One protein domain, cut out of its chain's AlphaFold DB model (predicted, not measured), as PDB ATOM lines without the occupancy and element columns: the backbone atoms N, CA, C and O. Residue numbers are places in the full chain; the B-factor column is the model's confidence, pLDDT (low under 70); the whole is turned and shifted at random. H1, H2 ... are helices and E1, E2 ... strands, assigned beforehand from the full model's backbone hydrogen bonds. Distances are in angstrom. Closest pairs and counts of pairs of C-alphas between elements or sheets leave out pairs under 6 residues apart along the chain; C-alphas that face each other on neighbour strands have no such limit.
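Overview. This is residues 13 to 17 and 32 to 199 of the 206 residues of an uncharacterized protein of Nannocystis exedens (UniProt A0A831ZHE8). Two twisted five-stranded sheets make a sandwich, only partly face to face, their strands crossed at 40 degrees. H1 packs on one end of the sheet E3 E2 E5 E8 E7, with the small H3 beside it, and short H2 sits near the opposite end of the domain. The printed part has 173 residues with three named helices and ten named strands, in the order E1 E2 E3 E4 H1 E5 H2 E6 E7 E8 H3 E9 E10; that sheet is antiparallel, the sheet E1 E6 E9 E10 E4 mixed, and the class mixed, helices and strands. The whole is compact, with a radius of gyration of the C-alphas of 16.8 A, and spans 53 by 38 by 34 A.

Arrangement. The strongly twisted first sheet runs E3, residues 61 to 69, E2, 37 to 47, E5, 102 to 112, E8, 149 to 155, and E7, 132 to 134. E2 and E3 form a hairpin, with N 43 and O 66 at 2.9 A; E3 bends by 66 degrees at residue 64. Within hydrogen-bond range are N 44 and O 105 across the neighbours E2 and E5, 2.9 A, N 110 and O 151 across the neighbours E5 and E8, 2.9 A, and N 154 and O 133 in the hairpin E7 and E8, 2.8 A. H1, residues 86 to 96, is on one face of this sheet, two layers, helix over strands, at a height over the sheet of 8.9 A; it runs along the strands, at 19 degrees to E2 on the local plane. It touches H3, residues 161 to 165, closest at the C-alphas of Ala 87 and Pro 161, 4.4 A. The other sheet runs E1, 13 to 15, E6, 121 to 125, E9, 169 to 176, E10, 193 to 198, and E4, 81 to 83. Its antiparallel pairs include N 15 and O 122, 2.8 A, N 123 and O 174, 2.9 A, and, in the hairpin E9 and E10, N 171 and O 195, 2.8 A; E10 and E4 are parallel, with N 82 and O 196 at 2.9 A. H2, residues 114 to 119, only grazes both sheets. In H1, H2 and H3 every O i to N i+4 pair is within hydrogen-bond range.

Along the chain. E1 begins at C-alpha 13, (-17.045, 37.230, -37.998), and E10 ends at C-alpha 198, (-26.071, 53.501, -28.879). E5 measures 31.6 A, E2 29.5 A, E9 22.6 A, E3 21.9 A and H1 15.9 A.

Size, cuts and confidence. Residues 18 to 31 are not printed, and C-alphas 17 and 32 are 15.6 A apart. The links E2 to E3, E3 to E4, E7 to E8 and E9 to E10 are long. Residues 71 to 78 and residue 137 have pLDDT under 70.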
ATOM      1  N   LEU A  13     -18.487  37.256 -37.790       94.25
ATOM      2  CA  LEU A  13     -17.045  37.230 -37.998       94.25
ATOM      3  C   LEU A  13     -16.464  36.074 -37.183       94.25
ATOM      4  O   LEU A  13     -16.774  35.942 -36.002       94.25
ATOM      5  N   VAL A  14     -15.605  35.271 -37.808       94.38
ATOM      6  CA  VAL A  14     -14.842  34.217 -37.130       94.38
ATOM      7  C   VAL A  14     -13.368  34.596 -37.165       94.38
ATOM      8  O   VAL A  14     -12.809  34.818 -38.241       94.38
ATOM      9  N   VAL A  15     -12.738  34.683 -35.997       93.69
ATOM     10  CA  VAL A  15     -11.295  34.884 -35.867       93.69
ATOM     11  C   VAL A  15     -10.661  33.583 -35.401       93.69
ATOM     12  O   VAL A  15     -10.932  33.086 -34.309       93.69
ATOM     13  N   GLN A  16      -9.795  33.046 -36.253       91.62
ATOM     14  CA  GLN A  16      -9.130  31.765 -36.047       91.62
ATOM     15  C   GLN A  16      -8.220  31.793 -34.818       91.62
ATOM     16  O   GLN A  16      -7.489  32.768 -34.599       91.62
ATOM     17  N   ARG A  17      -8.238  30.709 -34.039       90.00
ATOM     18  CA  ARG A  17      -7.281  30.468 -32.949       90.00
ATOM     19  C   ARG A  17      -5.838  30.414 -33.464       90.00
ATOM     20  O   ARG A  17      -5.588  30.201 -34.649       90.00
ATOM     21  N   PHE A  32     -14.729  24.935 -20.036       92.31
ATOM     22  CA  PHE A  32     -15.008  26.366 -20.025       92.31
ATOM     23  C   PHE A  32     -13.724  27.190 -19.980       92.31
ATOM     24  O   PHE A  32     -12.845  26.918 -19.163       92.31
ATOM     25  N   VAL A  33     -13.640  28.205 -20.838       93.38
ATOM     26  CA  VAL A  33     -12.606  29.252 -20.799       93.38
ATOM     27  C   VAL A  33     -13.228  30.590 -20.403       93.38
ATOM     28  O   VAL A  33     -14.449  30.760 -20.449       93.38
ATOM     29  N   ALA A  34     -12.390  31.552 -20.010       91.56
ATOM     30  CA  ALA A  34     -12.850  32.901 -19.684       91.56
ATOM     31  C   ALA A  34     -13.613  33.540 -20.861       91.56
ATOM     32  O   ALA A  34     -13.302  33.282 -22.028       91.56
ATOM     33  N   ALA A  35     -14.611  34.369 -20.546       92.00
ATOM     34  CA  ALA A  35     -15.365  35.123 -21.543       92.00
ATOM     35  C   ALA A  35     -14.452  36.087 -22.326       92.00
ATOM     36  O   ALA A  35     -13.388  36.465 -21.829       92.00
ATOM     37  N   PRO A  36     -14.846  36.509 -23.541       92.94
ATOM     38  CA  PRO A  36     -14.210  37.641 -24.196       92.94
ATOM     39  C   PRO A  36     -14.300  38.884 -23.315       92.94
ATOM     40  O   PRO A  36     -15.318  39.114 -22.662       92.94
ATOM     41  N   GLU A  37     -13.256  39.701 -23.349       92.31
ATOM     42  CA  GLU A  37     -13.234  41.017 -22.715       92.31
ATOM     43  C   GLU A  37     -13.048  42.082 -23.794       92.31
ATOM     44  O   GLU A  37     -12.426  41.829 -24.828       92.31
ATOM     45  N   ILE A  38     -13.586  43.278 -23.570       91.56
ATOM     46  CA  ILE A  38     -13.343  44.438 -24.426       91.56
ATOM     47  C   ILE A  38     -12.515  45.426 -23.619       91.56
ATOM     48  O   ILE A  38     -12.907  45.772 -22.515       91.56
ATOM     49  N   GLU A  39     -11.396  45.881 -24.178       91.00
ATOM     50  CA  GLU A  39     -10.549  46.930 -23.593       91.00
ATOM     51  C   GLU A  39     -11.036  48.327 -23.987       91.00
ATOM     52  O   GLU A  39     -10.931  49.286 -23.221       91.00
ATOM     53  N   ALA A  40     -11.550  48.467 -25.210       91.94
ATOM     54  CA  ALA A  40     -11.998  49.750 -25.725       91.94
ATOM     55  C   ALA A  40     -13.027  49.614 -26.847       91.94
ATOM     56  O   ALA A  40     -12.911  48.761 -27.733       91.94
ATOM     57  N   LEU A  41     -13.964  50.558 -26.851       93.75
ATOM     58  CA  LEU A  41     -14.917  50.805 -27.926       93.75
ATOM     59  C   LEU A  41     -14.634  52.168 -28.539       93.75
ATOM     60  O   LEU A  41     -14.406  53.144 -27.818       93.75
ATOM     61  N   ARG A  42     -14.624  52.250 -29.871       95.38
ATOM     62  CA  ARG A  42     -14.276  53.492 -30.569       95.38
ATOM     63  C   ARG A  42     -15.200  53.806 -31.723       95.38
ATOM     64  O   ARG A  42     -15.437  52.959 -32.579       95.38
ATOM     65  N   CYS A  43     -15.587  55.072 -31.811       96.88
ATOM     66  CA  CYS A  43     -16.083  55.674 -33.038       96.88
ATOM     67  C   CYS A  43     -14.905  56.305 -33.781       96.88
ATOM     68  O   CYS A  43     -14.341  57.308 -33.336       96.88
ATOM     69  N   VAL A  44     -14.523  55.712 -34.913       97.44
ATOM     70  CA  VAL A  44     -13.398  56.176 -35.730       97.44
ATOM     71  C   VAL A  44     -13.929  56.859 -36.980       97.44
ATOM     72  O   VAL A  44     -14.555  56.227 -37.829       97.44
ATOM     73  N   TYR A  45     -13.633  58.147 -37.107       97.62
ATOM     74  CA  TYR A  45     -13.975  58.987 -38.244       97.62
ATOM     75  C   TYR A  45     -12.742  59.214 -39.099       97.62
ATOM     76  O   TYR A  45     -11.649  59.492 -38.597       97.62
ATOM     77  N   GLY A  46     -12.917  59.132 -40.407       96.75
ATOM     78  CA  GLY A  46     -11.809  59.260 -41.333       96.75
ATOM     79  C   GLY A  46     -12.240  59.648 -42.730       96.75
ATOM     80  O   GLY A  46     -13.429  59.751 -43.042       96.75
ATOM     81  N   VAL A  47     -11.232  59.867 -43.562       96.56
ATOM     82  CA  VAL A  47     -11.359  60.343 -44.941       96.56
ATOM     83  C   VAL A  47     -10.666  59.377 -45.908       96.56
ATOM     84  O   VAL A  47     -10.003  58.441 -45.466       96.56
ATOM     85  N   GLY A  48     -10.853  59.570 -47.215       93.19
ATOM     86  CA  GLY A  48     -10.075  58.880 -48.245       93.19
ATOM     87  C   GLY A  48      -8.649  59.429 -48.332       93.19
ATOM     88  O   GLY A  48      -8.358  60.502 -47.778       93.19
ATOM     89  N   ASP A  49      -7.783  58.707 -49.044       90.06
ATOM     90  CA  ASP A  49      -6.413  59.140 -49.330       90.06
ATOM     91  C   ASP A  49      -6.426  60.506 -50.022       90.06
ATOM     92  O   ASP A  49      -5.837  61.475 -49.525       90.06
ATOM     93  N   GLU A  50      -7.229  60.620 -51.080       89.75
ATOM     94  CA  GLU A  50      -7.385  61.858 -51.833       89.75
ATOM     95  C   GLU A  50      -8.618  62.680 -51.413       89.75
ATOM     96  O   GLU A  50      -9.605  62.133 -50.909       89.75
ATOM     97  N   PRO A  51      -8.623  64.014 -51.628       85.00
ATOM     98  CA  PRO A  51      -9.692  64.880 -51.137       85.00
ATOM     99  C   PRO A  51     -11.108  64.487 -51.578       85.00
ATOM    100  O   PRO A  51     -12.049  64.502 -50.785       85.00
ATOM    101  N   THR A  52     -11.271  64.092 -52.837       85.69
ATOM    102  CA  THR A  52     -12.580  63.731 -53.400       85.69
ATOM    103  C   THR A  52     -12.882  62.237 -53.326       85.69
ATOM    104  O   THR A  52     -13.983  61.830 -53.700       85.69
ATOM    105  N   GLU A  53     -11.933  61.424 -52.865       90.56
ATOM    106  CA  GLU A  53     -12.074  59.975 -52.817       90.56
ATOM    107  C   GLU A  53     -13.011  59.556 -51.682       90.56
ATOM    108  O   GLU A  53     -12.906  60.020 -50.545       90.56
ATOM    109  N   VAL A  54     -13.954  58.666 -51.997       91.44
ATOM    110  CA  VAL A  54     -14.831  58.075 -50.987       91.44
ATOM    111  C   VAL A  54     -14.002  57.094 -50.155       91.44
ATOM    112  O   VAL A  54     -13.422  56.175 -50.733       91.44
ATOM    113  N   PRO A  55     -13.959  57.231 -48.818       91.56
ATOM    114  CA  PRO A  55     -13.158  56.344 -47.988       91.56
ATOM    115  C   PRO A  55     -13.625  54.892 -48.133       91.56
ATOM    116  O   PRO A  55     -14.789  54.585 -47.904       91.56
ATOM    117  N   ALA A  56     -12.734  53.974 -48.477       89.06
ATOM    118  CA  ALA A  56     -13.074  52.568 -48.652       89.06
ATOM    119  C   ALA A  56     -11.897  51.674 -48.263       89.06
ATOM    120  O   ALA A  56     -10.741  52.035 -48.439       89.06
ATOM    121  N   GLY A  57     -12.177  50.476 -47.742       83.75
ATOM    122  CA  GLY A  57     -11.158  49.436 -47.555       83.75
ATOM    123  C   GLY A  57      -9.863  49.931 -46.892       83.75
ATOM    124  O   GLY A  57      -9.848  50.204 -45.692       83.75
ATOM    125  N   THR A  58      -8.790  49.986 -47.683       84.50
ATOM    126  CA  THR A  58      -7.430  50.392 -47.295       84.50
ATOM    127  C   THR A  58      -7.118  51.879 -47.512       84.50
ATOM    128  O   THR A  58      -6.119  52.345 -46.961       84.50
ATOM    129  N   CYS A  59      -7.946  52.624 -48.258       88.12
ATOM    130  CA  CYS A  59      -7.794  54.073 -48.457       88.12
ATOM    131  C   CYS A  59      -8.450  54.907 -47.345       88.12
ATOM    132  O   CYS A  59      -8.320  56.125 -47.307       88.12
ATOM    133  N   PHE A  60      -9.131  54.262 -46.392       93.94
ATOM    134  CA  PHE A  60      -9.620  54.935 -45.191       93.94
ATOM    135  C   PHE A  60      -8.459  55.359 -44.284       93.94
ATOM    136  O   PHE A  60      -7.695  54.522 -43.791       93.94
ATOM    137  N   ARG A  61      -8.371  56.661 -44.015       94.50
ATOM    138  CA  ARG A  61      -7.414  57.278 -43.098       94.50
ATOM    139  C   ARG A  61      -8.153  57.794 -41.866       94.50
ATOM    140  O   ARG A  61      -8.912  58.758 -41.994       94.50
ATOM    141  N   PRO A  62      -7.975  57.161 -40.691       94.94
ATOM    142  CA  PRO A  62      -8.488  57.686 -39.431       94.94
ATOM    143  C   PRO A  62      -7.973  59.110 -39.195       94.94
ATOM    144  O   PRO A  62      -6.781  59.367 -39.347       94.94
ATOM    145  N   VAL A  63      -8.867  60.024 -38.825       95.06
ATOM    146  CA  VAL A  63      -8.537  61.427 -38.513       95.06
ATOM    147  C   VAL A  63      -8.970  61.779 -37.100       95.06
ATOM    148  O   VAL A  63      -8.237  62.444 -36.375       95.06
ATOM    149  N   TYR A  64     -10.162  61.339 -36.703       93.62
ATOM    150  CA  TYR A  64     -10.746  61.665 -35.410       93.62
ATOM    151  C   TYR A  64     -11.303  60.403 -34.764       93.62
ATOM    152  O   TYR A  64     -11.885  59.556 -35.439       93.62
ATOM    153  N   THR A  65     -11.077  60.227 -33.466       95.88
ATOM    154  CA  THR A  65     -11.484  59.022 -32.737       95.88
ATOM    155  C   THR A  65     -12.042  59.407 -31.382       95.88
ATOM    156  O   THR A  65     -11.356  60.052 -30.595       95.88
ATOM    157  N   ILE A  66     -13.274  58.980 -31.117       92.81
ATOM    158  CA  ILE A  66     -13.883  59.017 -29.788       92.81
ATOM    159  C   ILE A  66     -13.751  57.610 -29.219       92.81
ATOM    160  O   ILE A  66     -14.125  56.647 -29.887       92.81
ATOM    161  N   SER A  67     -13.185  57.487 -28.022       91.56
ATOM    162  CA  SER A  67     -12.886  56.202 -27.394       91.56
ATOM    163  C   SER A  67     -13.468  56.159 -25.995       91.56
ATOM    164  O   SER A  67     -13.233  57.074 -25.212       91.56
ATOM    165  N   ILE A  68     -14.139  55.058 -25.678       87.12
ATOM    166  CA  ILE A  68     -14.551  54.714 -24.323       87.12
ATOM    167  C   ILE A  68     -13.680  53.533 -23.875       87.12
ATOM    168  O   ILE A  68     -13.740  52.471 -24.508       87.12
ATOM    169  N   PRO A  69     -12.812  53.704 -22.859       83.81
ATOM    170  CA  PRO A  69     -12.128  52.576 -22.246       83.81
ATOM    171  C   PRO A  69     -13.151  51.731 -21.486       83.81
ATOM    172  O   PRO A  69     -13.967  52.257 -20.731       83.81
ATOM    173  N   VAL A  70     -13.095  50.421 -21.675       81.06
ATOM    174  CA  VAL A  70     -13.983  49.478 -20.999       81.06
ATOM    175  C   VAL A  70     -13.166  48.816 -19.895       81.06
ATOM    176  O   VAL A  70     -12.483  47.825 -20.114       81.06
ATOM    177  N   ALA A  71     -13.155  49.434 -18.711       65.44
ATOM    178  CA  ALA A  71     -12.439  48.890 -17.553       65.44
ATOM    179  C   ALA A  71     -13.227  47.752 -16.882       65.44
ATOM    180  O   ALA A  71     -12.641  46.766 -16.444       65.44
ATOM    181  N   HIS A  72     -14.559  47.877 -16.841       61.16
ATOM    182  CA  HIS A  72     -15.495  46.861 -16.366       61.16
ATOM    183  C   HIS A  72     -16.784  46.935 -17.194       61.16
ATOM    184  O   HIS A  72     -17.293  48.027 -17.460       61.16
ATOM    185  N   LEU A  73     -17.311  45.779 -17.599       57.91
ATOM    186  CA  LEU A  73     -18.622  45.690 -18.245       57.91
ATOM    187  C   LEU A  73     -19.705  46.125 -17.246       57.91
ATOM    188  O   LEU A  73     -19.714  45.638 -16.118       57.91
ATOM    189  N   GLY A  74     -20.566  47.057 -17.663       52.66
ATOM    190  CA  GLY A  74     -21.619  47.653 -16.827       52.66
ATOM    191  C   GLY A  74     -21.162  48.784 -15.901       52.66
ATOM    192  O   GLY A  74     -21.861  49.150 -14.965       52.66
ATOM    193  N   GLY A  75     -19.965  49.337 -16.128       48.59
ATOM    194  CA  GLY A  75     -19.419  50.426 -15.311       48.59
ATOM    195  C   GLY A  75     -19.759  51.848 -15.771       48.59
ATOM    196  O   GLY A  75     -19.262  52.784 -15.149       48.59
ATOM    197  N   LEU A  76     -20.505  52.029 -16.867       53.38
ATOM    198  CA  LEU A  76     -20.708  53.352 -17.482       53.38
ATOM    199  C   LEU A  76     -22.127  53.899 -17.350       53.38
ATOM    200  O   LEU A  76     -22.246  55.112 -17.215       53.38
ATOM    201  N   ASP A  77     -23.155  53.045 -17.329       57.34
ATOM    202  CA  ASP A  77     -24.544  53.468 -17.127       57.34
ATOM    203  C   ASP A  77     -25.419  52.328 -16.565       57.34
ATOM    204  O   ASP A  77     -25.039  51.157 -16.633       57.34
ATOM    205  N   HIS A  78     -26.585  52.658 -16.002       58.62
ATOM    206  CA  HIS A  78     -27.545  51.730 -15.392       58.62
ATOM    207  C   HIS A  78     -28.182  50.769 -16.416       58.62
ATOM    208  O   HIS A  78     -28.715  49.719 -16.043       58.62
ATOM    209  N   ASP A  79     -28.173  51.114 -17.703       70.25
ATOM    210  CA  ASP A  79     -28.824  50.342 -18.763       70.25
ATOM    211  C   ASP A  79     -27.864  49.467 -19.601       70.25
ATOM    212  O   ASP A  79     -28.297  48.787 -20.540       70.25
ATOM    213  N   ASP A  80     -26.578  49.448 -19.226       78.38
ATOM    214  CA  ASP A  80     -25.491  48.711 -19.878       78.38
ATOM    215  C   ASP A  80     -25.291  49.047 -21.378       78.38
ATOM    216  O   ASP A  80     -24.751  48.230 -22.144       78.38
ATOM    217  N   ILE A  81     -25.709  50.237 -21.835       86.19
ATOM    218  CA  ILE A  81     -25.483  50.710 -23.206       86.19
ATOM    219  C   ILE A  81     -24.220  51.573 -23.277       86.19
ATOM    220  O   ILE A  81     -23.984  52.472 -22.482       86.19
ATOM    221  N   TYR A  82     -23.382  51.316 -24.284       87.69
ATOM    222  CA  TYR A  82     -22.261  52.194 -24.611       87.69
ATOM    223  C   TYR A  82     -22.691  53.199 -25.662       87.69
ATOM    224  O   TYR A  82     -22.935  52.839 -26.821       87.69
ATOM    225  N   GLU A  83     -22.746  54.457 -25.258       89.25
ATOM    226  CA  GLU A  83     -23.350  55.507 -26.057       89.25
ATOM    227  C   GLU A  83     -22.340  56.459 -26.680       89.25
ATOM    228  O   GLU A  83     -21.288  56.787 -26.124       89.25
ATOM    229  N   PHE A  84     -22.678  56.904 -27.884       90.25
ATOM    230  CA  PHE A  84     -21.915  57.870 -28.644       90.25
ATOM    231  C   PHE A  84     -22.881  58.755 -29.426       90.25
ATOM    232  O   PHE A  84     -23.765  58.246 -30.113       90.25
ATOM    233  N   ASP A  85     -22.616  60.058 -29.505       91.75
ATOM    234  CA  ASP A  85     -23.232  60.912 -30.530       91.75
ATOM    235  C   ASP A  85     -22.556  60.696 -31.903       91.75
ATOM    236  O   ASP A  85     -21.871  61.550 -32.481       91.75
ATOM    237  N   GLY A  86     -22.688  59.467 -32.406       93.00
ATOM    238  CA  GLY A  86     -22.003  58.976 -33.589       93.00
ATOM    239  C   GLY A  86     -22.422  59.727 -34.856       93.00
ATOM    240  O   GLY A  86     -21.585  60.176 -35.654       93.00
ATOM    241  N   ALA A  87     -23.739  59.828 -35.038       95.12
ATOM    242  CA  ALA A  87     -24.388  60.330 -36.241       95.12
ATOM    243  C   ALA A  87     -24.307  61.861 -36.375       95.12
ATOM    244  O   ALA A  87     -23.997  62.366 -37.466       95.12
ATOM    245  N   SER A  88     -24.519  62.613 -35.289       94.50
ATOM    246  CA  SER A  88     -24.451  64.080 -35.339       94.50
ATOM    247  C   SER A  88     -23.010  64.561 -35.489       94.50
ATOM    248  O   SER A  88     -22.749  65.518 -36.228       94.50
ATOM    249  N   MET A  89     -22.042  63.847 -34.903       95.00
ATOM    250  CA  MET A  89     -20.622  64.112 -35.142       95.00
ATOM    251  C   MET A  89     -20.250  63.923 -36.621       95.00
ATOM    252  O   MET A  89     -19.617  64.803 -37.209       95.00
ATOM    253  N   LEU A  90     -20.689  62.831 -37.271       96.38
ATOM    254  CA  LEU A  90     -20.442  62.639 -38.710       96.38
ATOM    255  C   LEU A  90     -21.060  63.775 -39.537       96.38
ATOM    256  O   LEU A  90     -20.402  64.317 -40.426       96.38
ATOM    257  N   THR A  91     -22.295  64.164 -39.213       96.06
ATOM    258  CA  THR A  91     -22.988  65.295 -39.848       96.06
ATOM    259  C   THR A  91     -22.167  66.577 -39.738       96.06
ATOM    260  O   THR A  91     -21.917  67.256 -40.737       96.06
ATOM    261  N   THR A  92     -21.681  66.883 -38.536       95.44
ATOM    262  CA  THR A  92     -20.876  68.076 -38.252       95.44
ATOM    263  C   THR A  92     -19.579  68.085 -39.060       95.44
ATOM    264  O   THR A  92     -19.238  69.099 -39.678       95.44
ATOM    265  N   LEU A  93     -18.870  66.953 -39.113       95.12
ATOM    266  CA  LEU A  93     -17.645  66.809 -39.903       95.12
ATOM    267  C   LEU A  93     -17.911  67.027 -41.398       95.12
ATOM    268  O   LEU A  93     -17.193  67.789 -42.047       95.12
ATOM    269  N   GLN A  94     -18.982  66.440 -41.935       94.81
ATOM    270  CA  GLN A  94     -19.363  66.585 -43.343       94.81
ATOM    271  C   GLN A  94     -19.779  68.019 -43.706       94.81
ATOM    272  O   GLN A  94     -19.482  68.491 -44.805       94.81
ATOM    273  N   GLN A  95     -20.430  68.739 -42.790       95.19
ATOM    274  CA  GLN A  95     -20.832  70.130 -43.005       95.19
ATOM    275  C   GLN A  95     -19.652  71.107 -42.949       95.19
ATOM    276  O   GLN A  95     -19.622  72.070 -43.720       95.19
ATOM    277  N   ARG A  96     -18.687  70.877 -42.050       92.50
ATOM    278  CA  ARG A  96     -17.556  71.791 -41.821       92.50
ATOM    279  C   ARG A  96     -16.370  71.515 -42.745       92.50
ATOM    280  O   ARG A  96     -15.777  72.454 -43.268       92.50
ATOM    281  N   ALA A  97     -16.046  70.251 -43.002       88.25
ATOM    282  CA  ALA A  97     -14.884  69.845 -43.792       88.25
ATOM    283  C   ALA A  97     -15.288  69.336 -45.189       88.25
ATOM    284  O   ALA A  97     -14.977  68.209 -45.575       88.25
ATOM    285  N   LYS A  98     -15.955  70.203 -45.968       84.06
ATOM    286  CA  LYS A  98     -16.575  69.885 -47.275       84.06
ATOM    287  C   LYS A  98     -15.607  69.426 -48.368       84.06
ATOM    288  O   LYS A  98     -16.036  68.829 -49.350       84.06
ATOM    289  N   LEU A  99     -14.316  69.724 -48.219       87.25
ATOM    290  CA  LEU A  99     -13.280  69.327 -49.177       87.25
ATOM    291  C   LEU A  99     -12.915  67.842 -49.087       87.25
ATOM    292  O   LEU A  99     -12.189  67.360 -49.949       87.25
ATOM    293  N   ARG A 100     -13.372  67.134 -48.046       91.62
ATOM    294  CA  ARG A 100     -13.111  65.707 -47.846       91.62
ATOM    295  C   ARG A 100     -14.420  64.932 -47.764       91.62
ATOM    296  O   ARG A 100     -15.417  65.415 -47.228       91.62
ATOM    297  N   ARG A 101     -14.412  63.696 -48.256       93.56
ATOM    298  CA  ARG A 101     -15.482  62.730 -47.987       93.56
ATOM    299  C   ARG A 101     -15.191  62.028 -46.667       93.56
ATOM    300  O   ARG A 101     -14.120  61.456 -46.505       93.56
ATOM    301  N   TRP A 102     -16.146  62.077 -45.746       96.38
ATOM    302  CA  TRP A 102     -16.017  61.479 -44.419       96.38
ATOM    303  C   TRP A 102     -16.788  60.171 -44.319       96.38
ATOM    304  O   TRP A 102     -17.858  60.016 -44.912       96.38
ATOM    305  N   ALA A 103     -16.247  59.256 -43.528       97.56
ATOM    306  CA  ALA A 103     -16.900  58.030 -43.115       97.56
ATOM    307  C   ALA A 103     -16.592  57.740 -41.647       97.56
ATOM    308  O   ALA A 103     -15.609  58.241 -41.096       97.56
ATOM    309  N   MET A 104     -17.420  56.901 -41.040       97.62
ATOM    310  CA  MET A 104     -17.270  56.438 -39.667       97.62
ATOM    311  C   MET A 104     -17.312  54.906 -39.620       97.62
ATOM    312  O   MET A 104     -17.972  54.274 -40.445       97.62
ATOM    313  N   ARG A 105     -16.597  54.294 -38.678       97.44
ATOM    314  CA  ARG A 105     -16.747  52.879 -38.307       97.44
ATOM    315  C   ARG A 105     -16.649  52.722 -36.796       97.44
ATOM    316  O   ARG A 105     -16.018  53.550 -36.136       97.44
ATOM    317  N   LEU A 106     -17.216  51.638 -36.283       97.44
ATOM    318  CA  LEU A 106     -16.942  51.184 -34.926       97.44
ATOM    319  C   LEU A 106     -15.700  50.299 -34.919       97.44
ATOM    320  O   LEU A 106     -15.534  49.470 -35.819       97.44
ATOM    321  N   GLU A 107     -14.868  50.456 -33.894       96.75
ATOM    322  CA  GLU A 107     -13.778  49.540 -33.569       96.75
ATOM    323  C   GLU A 107     -13.909  49.003 -32.141       96.75
ATOM    324  O   GLU A 107     -14.221  49.750 -31.214       96.75
ATOM    325  N   PHE A 108     -13.609  47.716 -31.986       96.00
ATOM    326  CA  PHE A 108     -13.617  46.970 -30.735       96.00
ATOM    327  C   PHE A 108     -12.213  46.413 -30.518       96.00
ATOM    328  O   PHE A 108     -11.707  45.705 -31.390       96.00
ATOM    329  N   ASP A 109     -11.593  46.704 -29.380       95.12
ATOM    330  CA  ASP A 109     -10.389  45.990 -28.950       95.12
ATOM    331  C   ASP A 109     -10.820  44.851 -28.031       95.12
ATOM    332  O   ASP A 109     -11.191  45.086 -26.886       95.12
ATOM    333  N   VAL A 110     -10.823  43.630 -28.562       95.12
ATOM    334  CA  VAL A 110     -11.258  42.423 -27.853       95.12
ATOM    335  C   VAL A 110     -10.040  41.656 -27.364       95.12
ATOM    336  O   VAL A 110      -9.186  41.271 -28.164       95.12
ATOM    337  N   VAL A 111      -9.962  41.389 -26.068       93.81
ATOM    338  CA  VAL A 111      -8.896  40.581 -25.480       93.81
ATOM    339  C   VAL A 111      -9.252  39.112 -25.606       93.81
ATOM    340  O   VAL A 111     -10.340  38.671 -25.237       93.81
ATOM    341  N   GLN A 112      -8.294  38.344 -26.111       93.50
ATOM    342  CA  GLN A 112      -8.319  36.896 -26.093       93.50
ATOM    343  C   GLN A 112      -7.186  36.382 -25.192       93.50
ATOM    344  O   GLN A 112      -6.013  36.456 -25.582       93.50
ATOM    345  N   PRO A 113      -7.514  35.862 -23.996       91.62
ATOM    346  CA  PRO A 113      -6.542  35.249 -23.095       91.62
ATOM    347  C   PRO A 113      -5.778  34.085 -23.744       91.62
ATOM    348  O   PRO A 113      -6.255  33.465 -24.692       91.62
ATOM    349  N   GLN A 114      -4.598  33.748 -23.214       91.31
ATOM    350  CA  GLN A 114      -3.732  32.693 -23.766       91.31
ATOM    351  C   GLN A 114      -4.450  31.346 -23.932       91.31
ATOM    352  O   GLN A 114      -4.289  30.675 -24.951       91.31
ATOM    353  N   GLU A 115      -5.234  30.948 -22.927       89.94
ATOM    354  CA  GLU A 115      -5.956  29.677 -22.935       89.94
ATOM    355  C   GLU A 115      -6.885  29.591 -24.151       89.94
ATOM    356  O   GLU A 115      -6.705  28.716 -24.998       89.94
ATOM    357  N   SER A 116      -7.794  30.558 -24.307       90.56
ATOM    358  CA  SER A 116      -8.728  30.587 -25.433       90.56
ATOM    359  C   SER A 116      -8.031  30.861 -26.765       90.56
ATOM    360  O   SER A 116      -8.452  30.314 -27.779       90.56
ATOM    361  N   ALA A 117      -6.935  31.629 -26.784       90.31
ATOM    362  CA  ALA A 117      -6.170  31.914 -27.997       90.31
ATOM    363  C   ALA A 117      -5.620  30.655 -28.678       90.31
ATOM    364  O   ALA A 117      -5.414  30.685 -29.886       90.31
ATOM    365  N   THR A 118      -5.398  29.566 -27.940       89.06
ATOM    366  CA  THR A 118      -4.868  28.302 -28.482       89.06
ATOM    367  C   THR A 118      -5.939  27.227 -28.652       89.06
ATOM    368  O   THR A 118      -5.789  26.334 -29.485       89.06
ATOM    369  N   SER A 119      -7.040  27.306 -27.899       89.50
ATOM    370  CA  SER A 119      -8.060  26.257 -27.869       89.50
ATOM    371  C   SER A 119      -9.337  26.592 -28.640       89.50
ATOM    372  O   SER A 119      -9.984  25.664 -29.120       89.50
ATOM    373  N   ALA A 120      -9.687  27.870 -28.816       92.44
ATOM    374  CA  ALA A 120     -10.993  28.294 -29.326       92.44
ATOM    375  C   ALA A 120     -10.909  29.453 -30.335       92.44
ATOM    376  O   ALA A 120     -10.086  30.366 -30.229       92.44
ATOM    377  N   GLU A 121     -11.789  29.425 -31.329       94.69
ATOM    378  CA  GLU A 121     -12.010  30.541 -32.247       94.69
ATOM    379  C   GLU A 121     -12.849  31.620 -31.553       94.69
ATOM    380  O   GLU A 121     -13.626  31.323 -30.647       94.69
ATOM    381  N   LEU A 122     -12.715  32.878 -31.976       95.88
ATOM    382  CA  LEU A 122     -13.630  33.943 -31.564       95.88
ATOM    383  C   LEU A 122     -14.733  34.098 -32.609       95.88
ATOM    384  O   LEU A 122     -14.452  34.419 -33.764       95.88
ATOM    385  N   TYR A 123     -15.978  33.951 -32.173       96.31
ATOM    386  CA  TYR A 123     -17.171  34.253 -32.951       96.31
ATOM    387  C   TYR A 123     -17.733  35.599 -32.511       96.31
ATOM    388  O   TYR A 123     -17.945  35.824 -31.319       96.31
ATOM    389  N   VAL A 124     -17.971  36.492 -33.470       96.12
ATOM    390  CA  VAL A 124     -18.535  37.825 -33.231       96.12
ATOM    391  C   VAL A 124     -19.768  38.002 -34.099       96.12
ATOM    392  O   VAL A 124     -19.670  38.056 -35.326       96.12
ATOM    393  N   GLU A 125     -20.920  38.124 -33.462       95.56
ATOM    394  CA  GLU A 125     -22.205  38.403 -34.088       95.56
ATOM    395  C   GLU A 125     -22.503  39.898 -33.971       95.56
ATOM    396  O   GLU A 125     -22.413  40.480 -32.890       95.56
ATOM    397  N   ALA A 126     -22.850  40.520 -35.094       94.88
ATOM    398  CA  ALA A 126     -23.242  41.925 -35.151       94.88
ATOM    399  C   ALA A 126     -24.755  42.084 -35.359       94.88
ATOM    400  O   ALA A 126     -25.426  41.126 -35.769       94.88
ATOM    401  N   PRO A 127     -25.291  43.307 -35.189       93.06
ATOM    402  CA  PRO A 127     -26.633  43.631 -35.644       93.06
ATOM    403  C   PRO A 127     -26.844  43.277 -37.131       93.06
ATOM    404  O   PRO A 127     -25.886  43.230 -37.922       93.06
ATOM    405  N   PRO A 128     -28.099  43.050 -37.563       88.06
ATOM    406  CA  PRO A 128     -28.394  42.687 -38.941       88.06
ATOM    407  C   PRO A 128     -27.766  43.658 -39.945       88.06
ATOM    408  O   PRO A 128     -27.892  44.873 -39.830       88.06
ATOM    409  N   GLN A 129     -27.148  43.117 -41.000       85.62
ATOM    410  CA  GLN A 129     -26.554  43.904 -42.093       85.62
ATOM    411  C   GLN A 129     -25.358  44.789 -41.687       85.62
ATOM    412  O   GLN A 129     -24.997  45.716 -42.434       85.62
ATOM    413  N   VAL A 130     -24.704  44.480 -40.565       93.38
ATOM    414  CA  VAL A 130     -23.431  45.078 -40.145       93.38
ATOM    415  C   VAL A 130     -22.285  44.076 -40.359       93.38
ATOM    416  O   VAL A 130     -21.974  43.278 -39.482       93.38
ATOM    417  N   PRO A 131     -21.635  44.073 -41.540       92.56
ATOM    418  CA  PRO A 131     -20.406  43.323 -41.746       92.56
ATOM    419  C   PRO A 131     -19.310  43.795 -40.796       92.56
ATOM    420  O   PRO A 131     -19.131  45.004 -40.602       92.56
ATOM    421  N   MET A 132     -18.533  42.839 -40.298       94.06
ATOM    422  CA  MET A 132     -17.337  43.079 -39.503       94.06
ATOM    423  C   MET A 132     -16.117  42.431 -40.146       94.06
ATOM    424  O   MET A 132     -16.231  41.482 -40.921       94.06
ATOM    425  N   LYS A 133     -14.939  42.941 -39.806       93.50
ATOM    426  CA  LYS A 133     -13.654  42.339 -40.157       93.50
ATOM    427  C   LYS A 133     -12.637  42.583 -39.053       93.50
ATOM    428  O   LYS A 133     -12.746  43.556 -38.310       93.50
ATOM    429  N   LEU A 134     -11.621  41.737 -38.995       93.62
ATOM    430  CA  LEU A 134     -10.446  41.985 -38.172       93.62
ATOM    431  C   LEU A 134      -9.542  43.029 -38.855       93.62
ATOM    432  O   LEU A 134      -9.315  42.971 -40.066       93.62
ATOM    433  N   LEU A 135      -9.046  43.996 -38.089       89.75
ATOM    434  CA  LEU A 135      -8.023  44.954 -38.497       89.75
ATOM    435  C   LEU A 135      -6.627  44.438 -38.137       89.75
ATOM    436  O   LEU A 135      -6.420  43.835 -37.087       89.75
ATOM    437  N   GLY A 136      -5.658  44.739 -39.002       81.69
ATOM    438  CA  GLY A 136      -4.253  44.365 -38.838       81.69
ATOM    439  C   GLY A 136      -3.747  43.503 -39.994       81.69
ATOM    440  O   GLY A 136      -4.480  42.689 -40.548       81.69
ATOM    441  N   HIS A 137      -2.481  43.691 -40.370       63.44
ATOM    442  CA  HIS A 137      -1.871  43.015 -41.524       63.44
ATOM    443  C   HIS A 137      -1.707  41.505 -41.341       63.44
ATOM    444  O   HIS A 137      -1.678  40.772 -42.323       63.44
ATOM    445  N   THR A 138      -1.590  41.041 -40.096       71.38
ATOM    446  CA  THR A 138      -1.331  39.632 -39.793       71.38
ATOM    447  C   THR A 138      -2.602  38.794 -39.767       71.38
ATOM    448  O   THR A 138      -2.518  37.585 -39.915       71.38
ATOM    449  N   GLY A 139      -3.775  39.402 -39.552       74.81
ATOM    450  CA  GLY A 139      -5.014  38.656 -39.318       74.81
ATOM    451  C   GLY A 139      -5.040  37.873 -37.994       74.81
ATOM    452  O   GLY A 139      -5.974  37.110 -37.766       74.81
ATOM    453  N   TYR A 140      -4.047  38.064 -37.113       78.50
ATOM    454  CA  TYR A 140      -3.902  37.306 -35.863       78.50
ATOM    455  C   TYR A 140      -3.970  38.161 -34.595       78.50
ATOM    456  O   TYR A 140      -3.828  37.602 -33.513       78.50
ATOM    457  N   GLY A 141      -4.197  39.473 -34.703       87.12
ATOM    458  CA  GLY A 141      -4.178  40.395 -33.562       87.12
ATOM    459  C   GLY A 141      -2.780  40.821 -33.124       87.12
ATOM    460  O   GLY A 141      -1.774  40.449 -33.731       87.12
ATOM    461  N   MET A 142      -2.743  41.623 -32.064       90.44
ATOM    462  CA  MET A 142      -1.527  42.076 -31.394       90.44
ATOM    463  C   MET A 142      -1.245  41.176 -30.187       90.44
ATOM    464  O   MET A 142      -2.146  40.999 -29.373       90.44
ATOM    465  N   PRO A 143      -0.048  40.585 -30.050       90.81
ATOM    466  CA  PRO A 143       0.271  39.737 -28.905       90.81
ATOM    467  C   PRO A 143       0.371  40.561 -27.615       90.81
ATOM    468  O   PRO A 143       0.957  41.644 -27.616       90.81
ATOM    469  N   ASN A 144      -0.134  40.003 -26.515       88.44
ATOM    470  CA  ASN A 144      -0.057  40.602 -25.184       88.44
ATOM    471  C   ASN A 144       0.975  39.863 -24.312       88.44
ATOM    472  O   ASN A 144       1.195  38.658 -24.497       88.44
ATOM    473  N   PRO A 145       1.599  40.541 -23.328       84.31
ATOM    474  CA  PRO A 145       2.347  39.860 -22.276       84.31
ATOM    475  C   PRO A 145       1.479  38.776 -21.623       84.31
ATOM    476  O   PRO A 145       0.315  39.013 -21.315       84.31
ATOM    477  N   GLY A 146       2.025  37.572 -21.445       81.94
ATOM    478  CA  GLY A 146       1.262  36.421 -20.943       81.94
ATOM    479  C   GLY A 146       0.652  35.526 -22.026       81.94
ATOM    480  O   GLY A 146      -0.089  34.616 -21.694       81.94
ATOM    481  N   GLY A 147       0.966  35.736 -23.310       84.94
ATOM    482  CA  GLY A 147       0.679  34.767 -24.380       84.94
ATOM    483  C   GLY A 147      -0.727  34.839 -24.985       84.94
ATOM    484  O   GLY A 147      -1.038  34.057 -25.882       84.94
ATOM    485  N   GLY A 148      -1.563  35.770 -24.520       90.81
ATOM    486  CA  GLY A 148      -2.817  36.146 -25.175       90.81
ATOM    487  C   GLY A 148      -2.611  37.157 -26.306       90.81
ATOM    488  O   GLY A 148      -1.486  37.421 -26.745       90.81
ATOM    489  N   ARG A 149      -3.708  37.752 -26.772       93.44
ATOM    490  CA  ARG A 149      -3.693  38.785 -27.814       93.44
ATOM    491  C   ARG A 149      -4.872  39.747 -27.711       93.44
ATOM    492  O   ARG A 149      -5.946  39.351 -27.273       93.44
ATOM    493  N   THR A 150      -4.694  40.957 -28.224       94.62
ATOM    494  CA  THR A 150      -5.781  41.906 -28.486       94.62
ATOM    495  C   THR A 150      -6.146  41.877 -29.972       94.62
ATOM    496  O   THR A 150      -5.305  42.016 -30.865       94.62
ATOM    497  N   LEU A 151      -7.430  41.673 -30.249       95.38
ATOM    498  CA  LEU A 151      -8.043  41.604 -31.568       95.38
ATOM    499  C   LEU A 151      -8.801  42.901 -31.837       95.38
ATOM    500  O   LEU A 151      -9.805  43.185 -31.193       95.38
ATOM    501  N   LYS A 152      -8.349  43.676 -32.823       95.50
ATOM    502  CA  LYS A 152      -9.046  44.895 -33.235       95.50
ATOM    503  C   LYS A 152     -10.090  44.567 -34.299       95.50
ATOM    504  O   LYS A 152      -9.745  44.363 -35.458       95.50
ATOM    505  N   ILE A 153     -11.360  44.511 -33.931       96.06
ATOM    506  CA  ILE A 153     -12.473  44.229 -34.848       96.06
ATOM    507  C   ILE A 153     -13.108  45.544 -35.285       96.06
ATOM    508  O   ILE A 153     -13.236  46.463 -34.488       96.06
ATOM    509  N   THR A 154     -13.511  45.650 -36.550       96.00
ATOM    510  CA  THR A 154     -14.170  46.847 -37.083       96.00
ATOM    511  C   THR A 154     -15.425  46.508 -37.861       96.00
ATOM    512  O   THR A 154     -15.472  45.497 -38.567       96.00
ATOM    513  N   THR A 155     -16.405  47.406 -37.833       96.62
ATOM    514  CA  THR A 155     -17.545  47.367 -38.756       96.62
ATOM    515  C   THR A 155     -17.156  47.845 -40.157       96.62
ATOM    516  O   THR A 155     -16.083  48.423 -40.374       96.62
ATOM    517  N   LYS A 156     -18.063  47.667 -41.124       94.44
ATOM    518  CA  LYS A 156     -18.024  48.425 -42.384       94.44
ATOM    519  C   LYS A 156     -18.036  49.938 -42.128       94.44
ATOM    520  O   LYS A 156     -18.500  50.402 -41.085       94.44
ATOM    521  N   LEU A 157     -17.581  50.688 -43.128       96.81
ATOM    522  CA  LEU A 157     -17.678  52.142 -43.143       96.81
ATOM    523  C   LEU A 157     -19.129  52.584 -43.377       96.81
ATOM    524  O   LEU A 157     -19.821  52.073 -44.260       96.81
ATOM    525  N   ALA A 158     -19.571  53.549 -42.580       96.94
ATOM    526  CA  ALA A 158     -20.815  54.281 -42.716       96.94
ATOM    527  C   ALA A 158     -20.523  55.681 -43.269       96.94
ATOM    528  O   ALA A 158     -19.714  56.427 -42.719       96.94
ATOM    529  N   HIS A 159     -21.186  56.031 -44.371       96.50
ATOM    530  CA  HIS A 159     -20.971  57.292 -45.093       96.50
ATOM    531  C   HIS A 159     -22.052  58.340 -44.842       96.50
ATOM    532  O   HIS A 159     -21.896  59.490 -45.245       96.50
ATOM    533  N   THR A 160     -23.153  57.949 -44.207       96.81
ATOM    534  CA  THR A 160     -24.267  58.842 -43.884       96.81
ATOM    535  C   THR A 160     -24.645  58.675 -42.414       96.81
ATOM    536  O   THR A 160     -24.396  57.600 -41.857       96.81
ATOM    537  N   PRO A 161     -25.258  59.687 -41.781       96.12
ATOM    538  CA  PRO A 161     -25.737  59.587 -40.402       96.12
ATOM    539  C   PRO A 161     -26.681  58.394 -40.193       96.12
ATOM    540  O   PRO A 161     -26.530  57.632 -39.245       96.12
ATOM    541  N   GLU A 162     -27.574  58.121 -41.145       96.31
ATOM    542  CA  GLU A 162     -28.491  56.975 -41.085       96.31
ATOM    543  C   GLU A 162     -27.739  55.644 -41.187       96.31
ATOM    544  O   GLU A 162     -28.159  54.634 -40.628       96.31
ATOM    545  N   ALA A 163     -26.626  55.612 -41.927       96.44
ATOM    546  CA  ALA A 163     -25.758  54.442 -41.979       96.44
ATOM    547  C   ALA A 163     -25.000  54.226 -40.668       96.44
ATOM    548  O   ALA A 163     -24.760  53.070 -40.332       96.44
ATOM    549  N   VAL A 164     -24.657  55.300 -39.947       96.88
ATOM    550  CA  VAL A 164     -24.055  55.224 -38.609       96.88
ATOM    551  C   VAL A 164     -25.056  54.635 -37.626       96.88
ATOM    552  O   VAL A 164     -24.733  53.654 -36.973       96.88
ATOM    553  N   LEU A 165     -26.297  55.127 -37.601       96.00
ATOM    554  CA  LEU A 165     -27.340  54.599 -36.710       96.00
ATOM    555  C   LEU A 165     -27.615  53.103 -36.931       96.00
ATOM    556  O   LEU A 165     -27.910  52.380 -35.987       96.00
ATOM    557  N   ARG A 166     -27.447  52.595 -38.160       95.81
ATOM    558  CA  ARG A 166     -27.558  51.153 -38.453       95.81
ATOM    559  C   ARG A 166     -26.428  50.296 -37.870       95.81
ATOM    560  O   ARG A 166     -26.542  49.077 -37.919       95.81
ATOM    561  N   LEU A 167     -25.343  50.895 -37.379       96.31
ATOM    562  CA  LEU A 167     -24.286  50.189 -36.649       96.31
ATOM    563  C   LEU A 167     -24.636  50.004 -35.161       96.31
ATOM    564  O   LEU A 167     -23.924  49.283 -34.469       96.31
ATOM    565  N   ALA A 168     -25.694  50.645 -34.661       94.75
ATOM    566  CA  ALA A 168     -26.136  50.503 -33.279       94.75
ATOM    567  C   ALA A 168     -26.804  49.138 -33.039       94.75
ATOM    568  O   ALA A 168     -27.235  48.457 -33.974       94.75
ATOM    569  N   GLY A 169     -26.925  48.763 -31.769       93.88
ATOM    570  CA  GLY A 169     -27.561  47.523 -31.336       93.88
ATOM    571  C   GLY A 169     -26.600  46.550 -30.647       93.88
ATOM    572  O   GLY A 169     -25.499  46.939 -30.249       93.88
ATOM    573  N   PRO A 170     -27.034  45.293 -30.450       93.94
ATOM    574  CA  PRO A 170     -26.271  44.302 -29.705       93.94
ATOM    575  C   PRO A 170     -25.187  43.641 -30.562       93.94
ATOM    576  O   PRO A 170     -25.445  43.172 -31.671       93.94
ATOM    577  N   TYR A 171     -23.994  43.538 -29.990       95.12
ATOM    578  CA  TYR A 171     -22.869  42.752 -30.472       95.12
ATOM    579  C   TYR A 171     -22.622  41.619 -29.486       95.12
ATOM    580  O   TYR A 171     -22.548  41.856 -28.281       95.12
ATOM    581  N   ARG A 172     -22.493  40.392 -29.985       95.50
ATOM    582  CA  ARG A 172     -22.265  39.209 -29.151       95.50
ATOM    583  C   ARG A 172     -20.953  38.541 -29.528       95.50
ATOM    584  O   ARG A 172     -20.680  38.327 -30.702       95.50
ATOM    585  N   MET A 173     -20.146  38.215 -28.531       95.94
ATOM    586  CA  MET A 173     -18.827  37.614 -28.670       95.94
ATOM    587  C   MET A 173     -18.764  36.334 -27.844       95.94
ATOM    588  O   MET A 173     -19.207  36.311 -26.698       95.94
ATOM    589  N   ILE A 174     -18.201  35.269 -28.403       96.12
ATOM    590  CA  ILE A 174     -18.006  33.999 -27.696       96.12
ATOM    591  C   ILE A 174     -16.743  33.309 -28.208       96.12
ATOM    592  O   ILE A 174     -16.477  33.319 -29.412       96.12
ATOM    593  N   PHE A 175     -15.969  32.704 -27.307       96.00
ATOM    594  CA  PHE A 175     -14.932  31.759 -27.703       96.00
ATOM    595  C   PHE A 175     -15.536  30.362 -27.800       96.00
ATOM    596  O   PHE A 175     -16.155  29.901 -26.845       96.00
ATOM    597  N   CYS A 176     -15.364  29.695 -28.938       94.38
ATOM    598  CA  CYS A 176     -15.856  28.336 -29.155       94.38
ATOM    599  C   CYS A 176     -14.919  27.566 -30.095       94.38
ATOM    600  O   CYS A 176     -14.305  28.160 -30.982       94.38
ATOM    601  N   ASP A 177     -14.777  26.255 -29.914       91.94
ATOM    602  CA  ASP A 177     -14.004  25.393 -30.822       91.94
ATOM    603  C   ASP A 177     -14.803  24.871 -32.028       91.94
ATOM    604  O   ASP A 177     -14.229  24.250 -32.927       91.94
ATOM    605  N   ILE A 178     -16.103  25.160 -32.065       89.81
ATOM    606  CA  ILE A 178     -17.023  24.892 -33.174       89.81
ATOM    607  C   ILE A 178     -17.930  26.107 -33.414       89.81
ATOM    608  O   ILE A 178     -18.057  26.972 -32.548       89.81
ATOM    609  N   ASP A 179     -18.620  26.153 -34.559       89.75
ATOM    610  CA  ASP A 179     -19.634  27.189 -34.790       89.75
ATOM    611  C   ASP A 179     -20.700  27.116 -33.680       89.75
ATOM    612  O   ASP A 179     -21.328  26.065 -33.538       89.75
ATOM    613  N   PRO A 180     -20.945  28.191 -32.905       87.56
ATOM    614  CA  PRO A 180     -21.927  28.194 -31.819       87.56
ATOM    615  C   PRO A 180     -23.371  28.001 -32.311       87.56
ATOM    616  O   PRO A 180     -24.279  27.804 -31.509       87.56
ATOM    617  N   ARG A 181     -23.602  28.066 -33.628       86.38
ATOM    618  CA  ARG A 181     -24.884  27.770 -34.284       86.38
ATOM    619  C   ARG A 181     -24.978  26.313 -34.744       86.38
ATOM    620  O   ARG A 181     -26.025  25.895 -35.236       86.38
ATOM    621  N   SER A 182     -23.888  25.552 -34.643       86.06
ATOM    622  CA  SER A 182     -23.855  24.125 -34.953       86.06
ATOM    623  C   SER A 182     -24.697  23.345 -33.940       86.06
ATOM    624  O   SER A 182     -24.666  23.656 -32.753       86.06
ATOM    625  N   PRO A 183     -25.399  22.279 -34.363       83.00
ATOM    626  CA  PRO A 183     -26.064  21.366 -33.435       83.00
ATOM    627  C   PRO A 183     -25.083  20.446 -32.682       83.00
ATOM    628  O   PRO A 183     -25.514  19.641 -31.862       83.00
ATOM    629  N   SER A 184     -23.784  20.498 -32.998       84.56
ATOM    630  CA  SER A 184     -22.757  19.686 -32.332       84.56
ATOM    631  C   SER A 184     -22.412  20.247 -30.951       84.56
ATOM    632  O   SER A 184     -22.537  21.442 -30.717       84.56
ATOM    633  N   HIS A 185     -21.935  19.392 -30.047       83.19
ATOM    634  CA  HIS A 185     -21.454  19.829 -28.736       83.19
ATOM    635  C   HIS A 185     -20.040  20.408 -28.828       83.19
ATOM    636  O   HIS A 185     -19.154  19.773 -29.404       83.19
ATOM    637  N   ALA A 186     -19.834  21.586 -28.237       87.25
ATOM    638  CA  ALA A 186     -18.527  22.220 -28.140       87.25
ATOM    639  C   ALA A 186     -17.630  21.466 -27.151       87.25
ATOM    640  O   ALA A 186     -18.057  21.098 -26.049       87.25
ATOM    641  N   GLY A 187     -16.376  21.244 -27.542       89.06
ATOM    642  CA  GLY A 187     -15.347  20.732 -26.641       89.06
ATOM    643  C   GLY A 187     -14.789  21.840 -25.750       89.06
ATOM    644  O   GLY A 187     -14.421  21.584 -24.602       89.06
ATOM    645  N   VAL A 188     -14.773  23.076 -26.256       91.00
ATOM    646  CA  VAL A 188     -14.334  24.273 -25.541       91.00
ATOM    647  C   VAL A 188     -15.282  25.425 -25.837       91.00
ATOM    648  O   VAL A 188     -15.468  25.781 -26.997       91.00
ATOM    649  N   GLU A 189     -15.810  26.063 -24.795       94.62
ATOM    650  CA  GLU A 189     -16.632  27.267 -24.938       94.62
ATOM    651  C   GLU A 189     -16.399  28.272 -23.806       94.62
ATOM    652  O   GLU A 189     -15.878  27.936 -22.742       94.62
ATOM    653  N   SER A 190     -16.784  29.523 -24.023       95.25
ATOM    654  CA  SER A 190     -16.841  30.547 -22.981       95.25
ATOM    655  C   SER A 190     -18.282  30.988 -22.728       95.25
ATOM    656  O   SER A 190     -19.127  30.871 -23.621       95.25
ATOM    657  N   PRO A 191     -18.576  31.619 -21.577       94.38
ATOM    658  CA  PRO A 191     -19.764  32.455 -21.470       94.38
ATOM    659  C   PRO A 191     -19.770  33.516 -22.589       94.38
ATOM    660  O   PRO A 191     -18.695  34.005 -22.972       94.38
ATOM    661  N   PRO A 192     -20.941  33.874 -23.142       93.31
ATOM    662  CA  PRO A 192     -21.019  34.925 -24.140       93.31
ATOM    663  C   PRO A 192     -20.855  36.300 -23.497       93.31
ATOM    664  O   PRO A 192     -21.464  36.596 -22.470       93.31
ATOM    665  N   LEU A 193     -20.100  37.162 -24.165       93.00
ATOM    666  CA  LEU A 193     -20.099  38.593 -23.918       93.00
ATOM    667  C   LEU A 193     -21.121  39.259 -24.844       93.00
ATOM    668  O   LEU A 193     -21.032  39.102 -26.060       93.00
ATOM    669  N   THR A 194     -22.050  40.038 -24.293       92.31
ATOM    670  CA  THR A 194     -22.954  40.892 -25.077       92.31
ATOM    671  C   THR A 194     -22.694  42.351 -24.740       92.31
ATOM    672  O   THR A 194     -22.653  42.716 -23.572       92.31
ATOM    673  N   VAL A 195     -22.550  43.182 -25.770       90.62
ATOM    674  CA  VAL A 195     -22.356  44.627 -25.648       90.62
ATOM    675  C   VAL A 195     -23.365  45.344 -26.525       90.62
ATOM    676  O   VAL A 195     -23.481  45.047 -27.713       90.62
ATOM    677  N   LYS A 196     -24.106  46.291 -25.949       92.50
ATOM    678  CA  LYS A 196     -25.094  47.093 -26.669       92.50
ATOM    679  C   LYS A 196     -24.523  48.479 -26.948       92.50
ATOM    680  O   LYS A 196     -23.989  49.115 -26.050       92.50
ATOM    681  N   ILE A 197     -24.612  48.921 -28.202       92.75
ATOM    682  CA  ILE A 197     -24.086  50.218 -28.645       92.75
ATOM    683  C   ILE A 197     -25.242  51.149 -29.023       92.75
ATOM    684  O   ILE A 197     -26.077  50.769 -29.851       92.75
ATOM    685  N   GLY A 198     -25.247  52.361 -28.468       92.62
ATOM    686  CA  GLY A 198     -26.071  53.501 -28.879       92.62
ATOM    687  C   GLY A 198     -25.256  54.484 -29.730       92.62
ATOM    688  O   GLY A 198     -24.073  54.695 -29.473       92.62
ATOM    689  N   LEU A 199     -25.853  55.042 -30.793       93.38
ATOM    690  CA  LEU A 199     -25.167  55.972 -31.717       93.38
ATOM    691  C   LEU A 199     -25.947  57.266 -32.009       93.38
ATOM    692  O   LEU A 199     -25.576  58.014 -32.924       93.38
TER     693      LEU A 199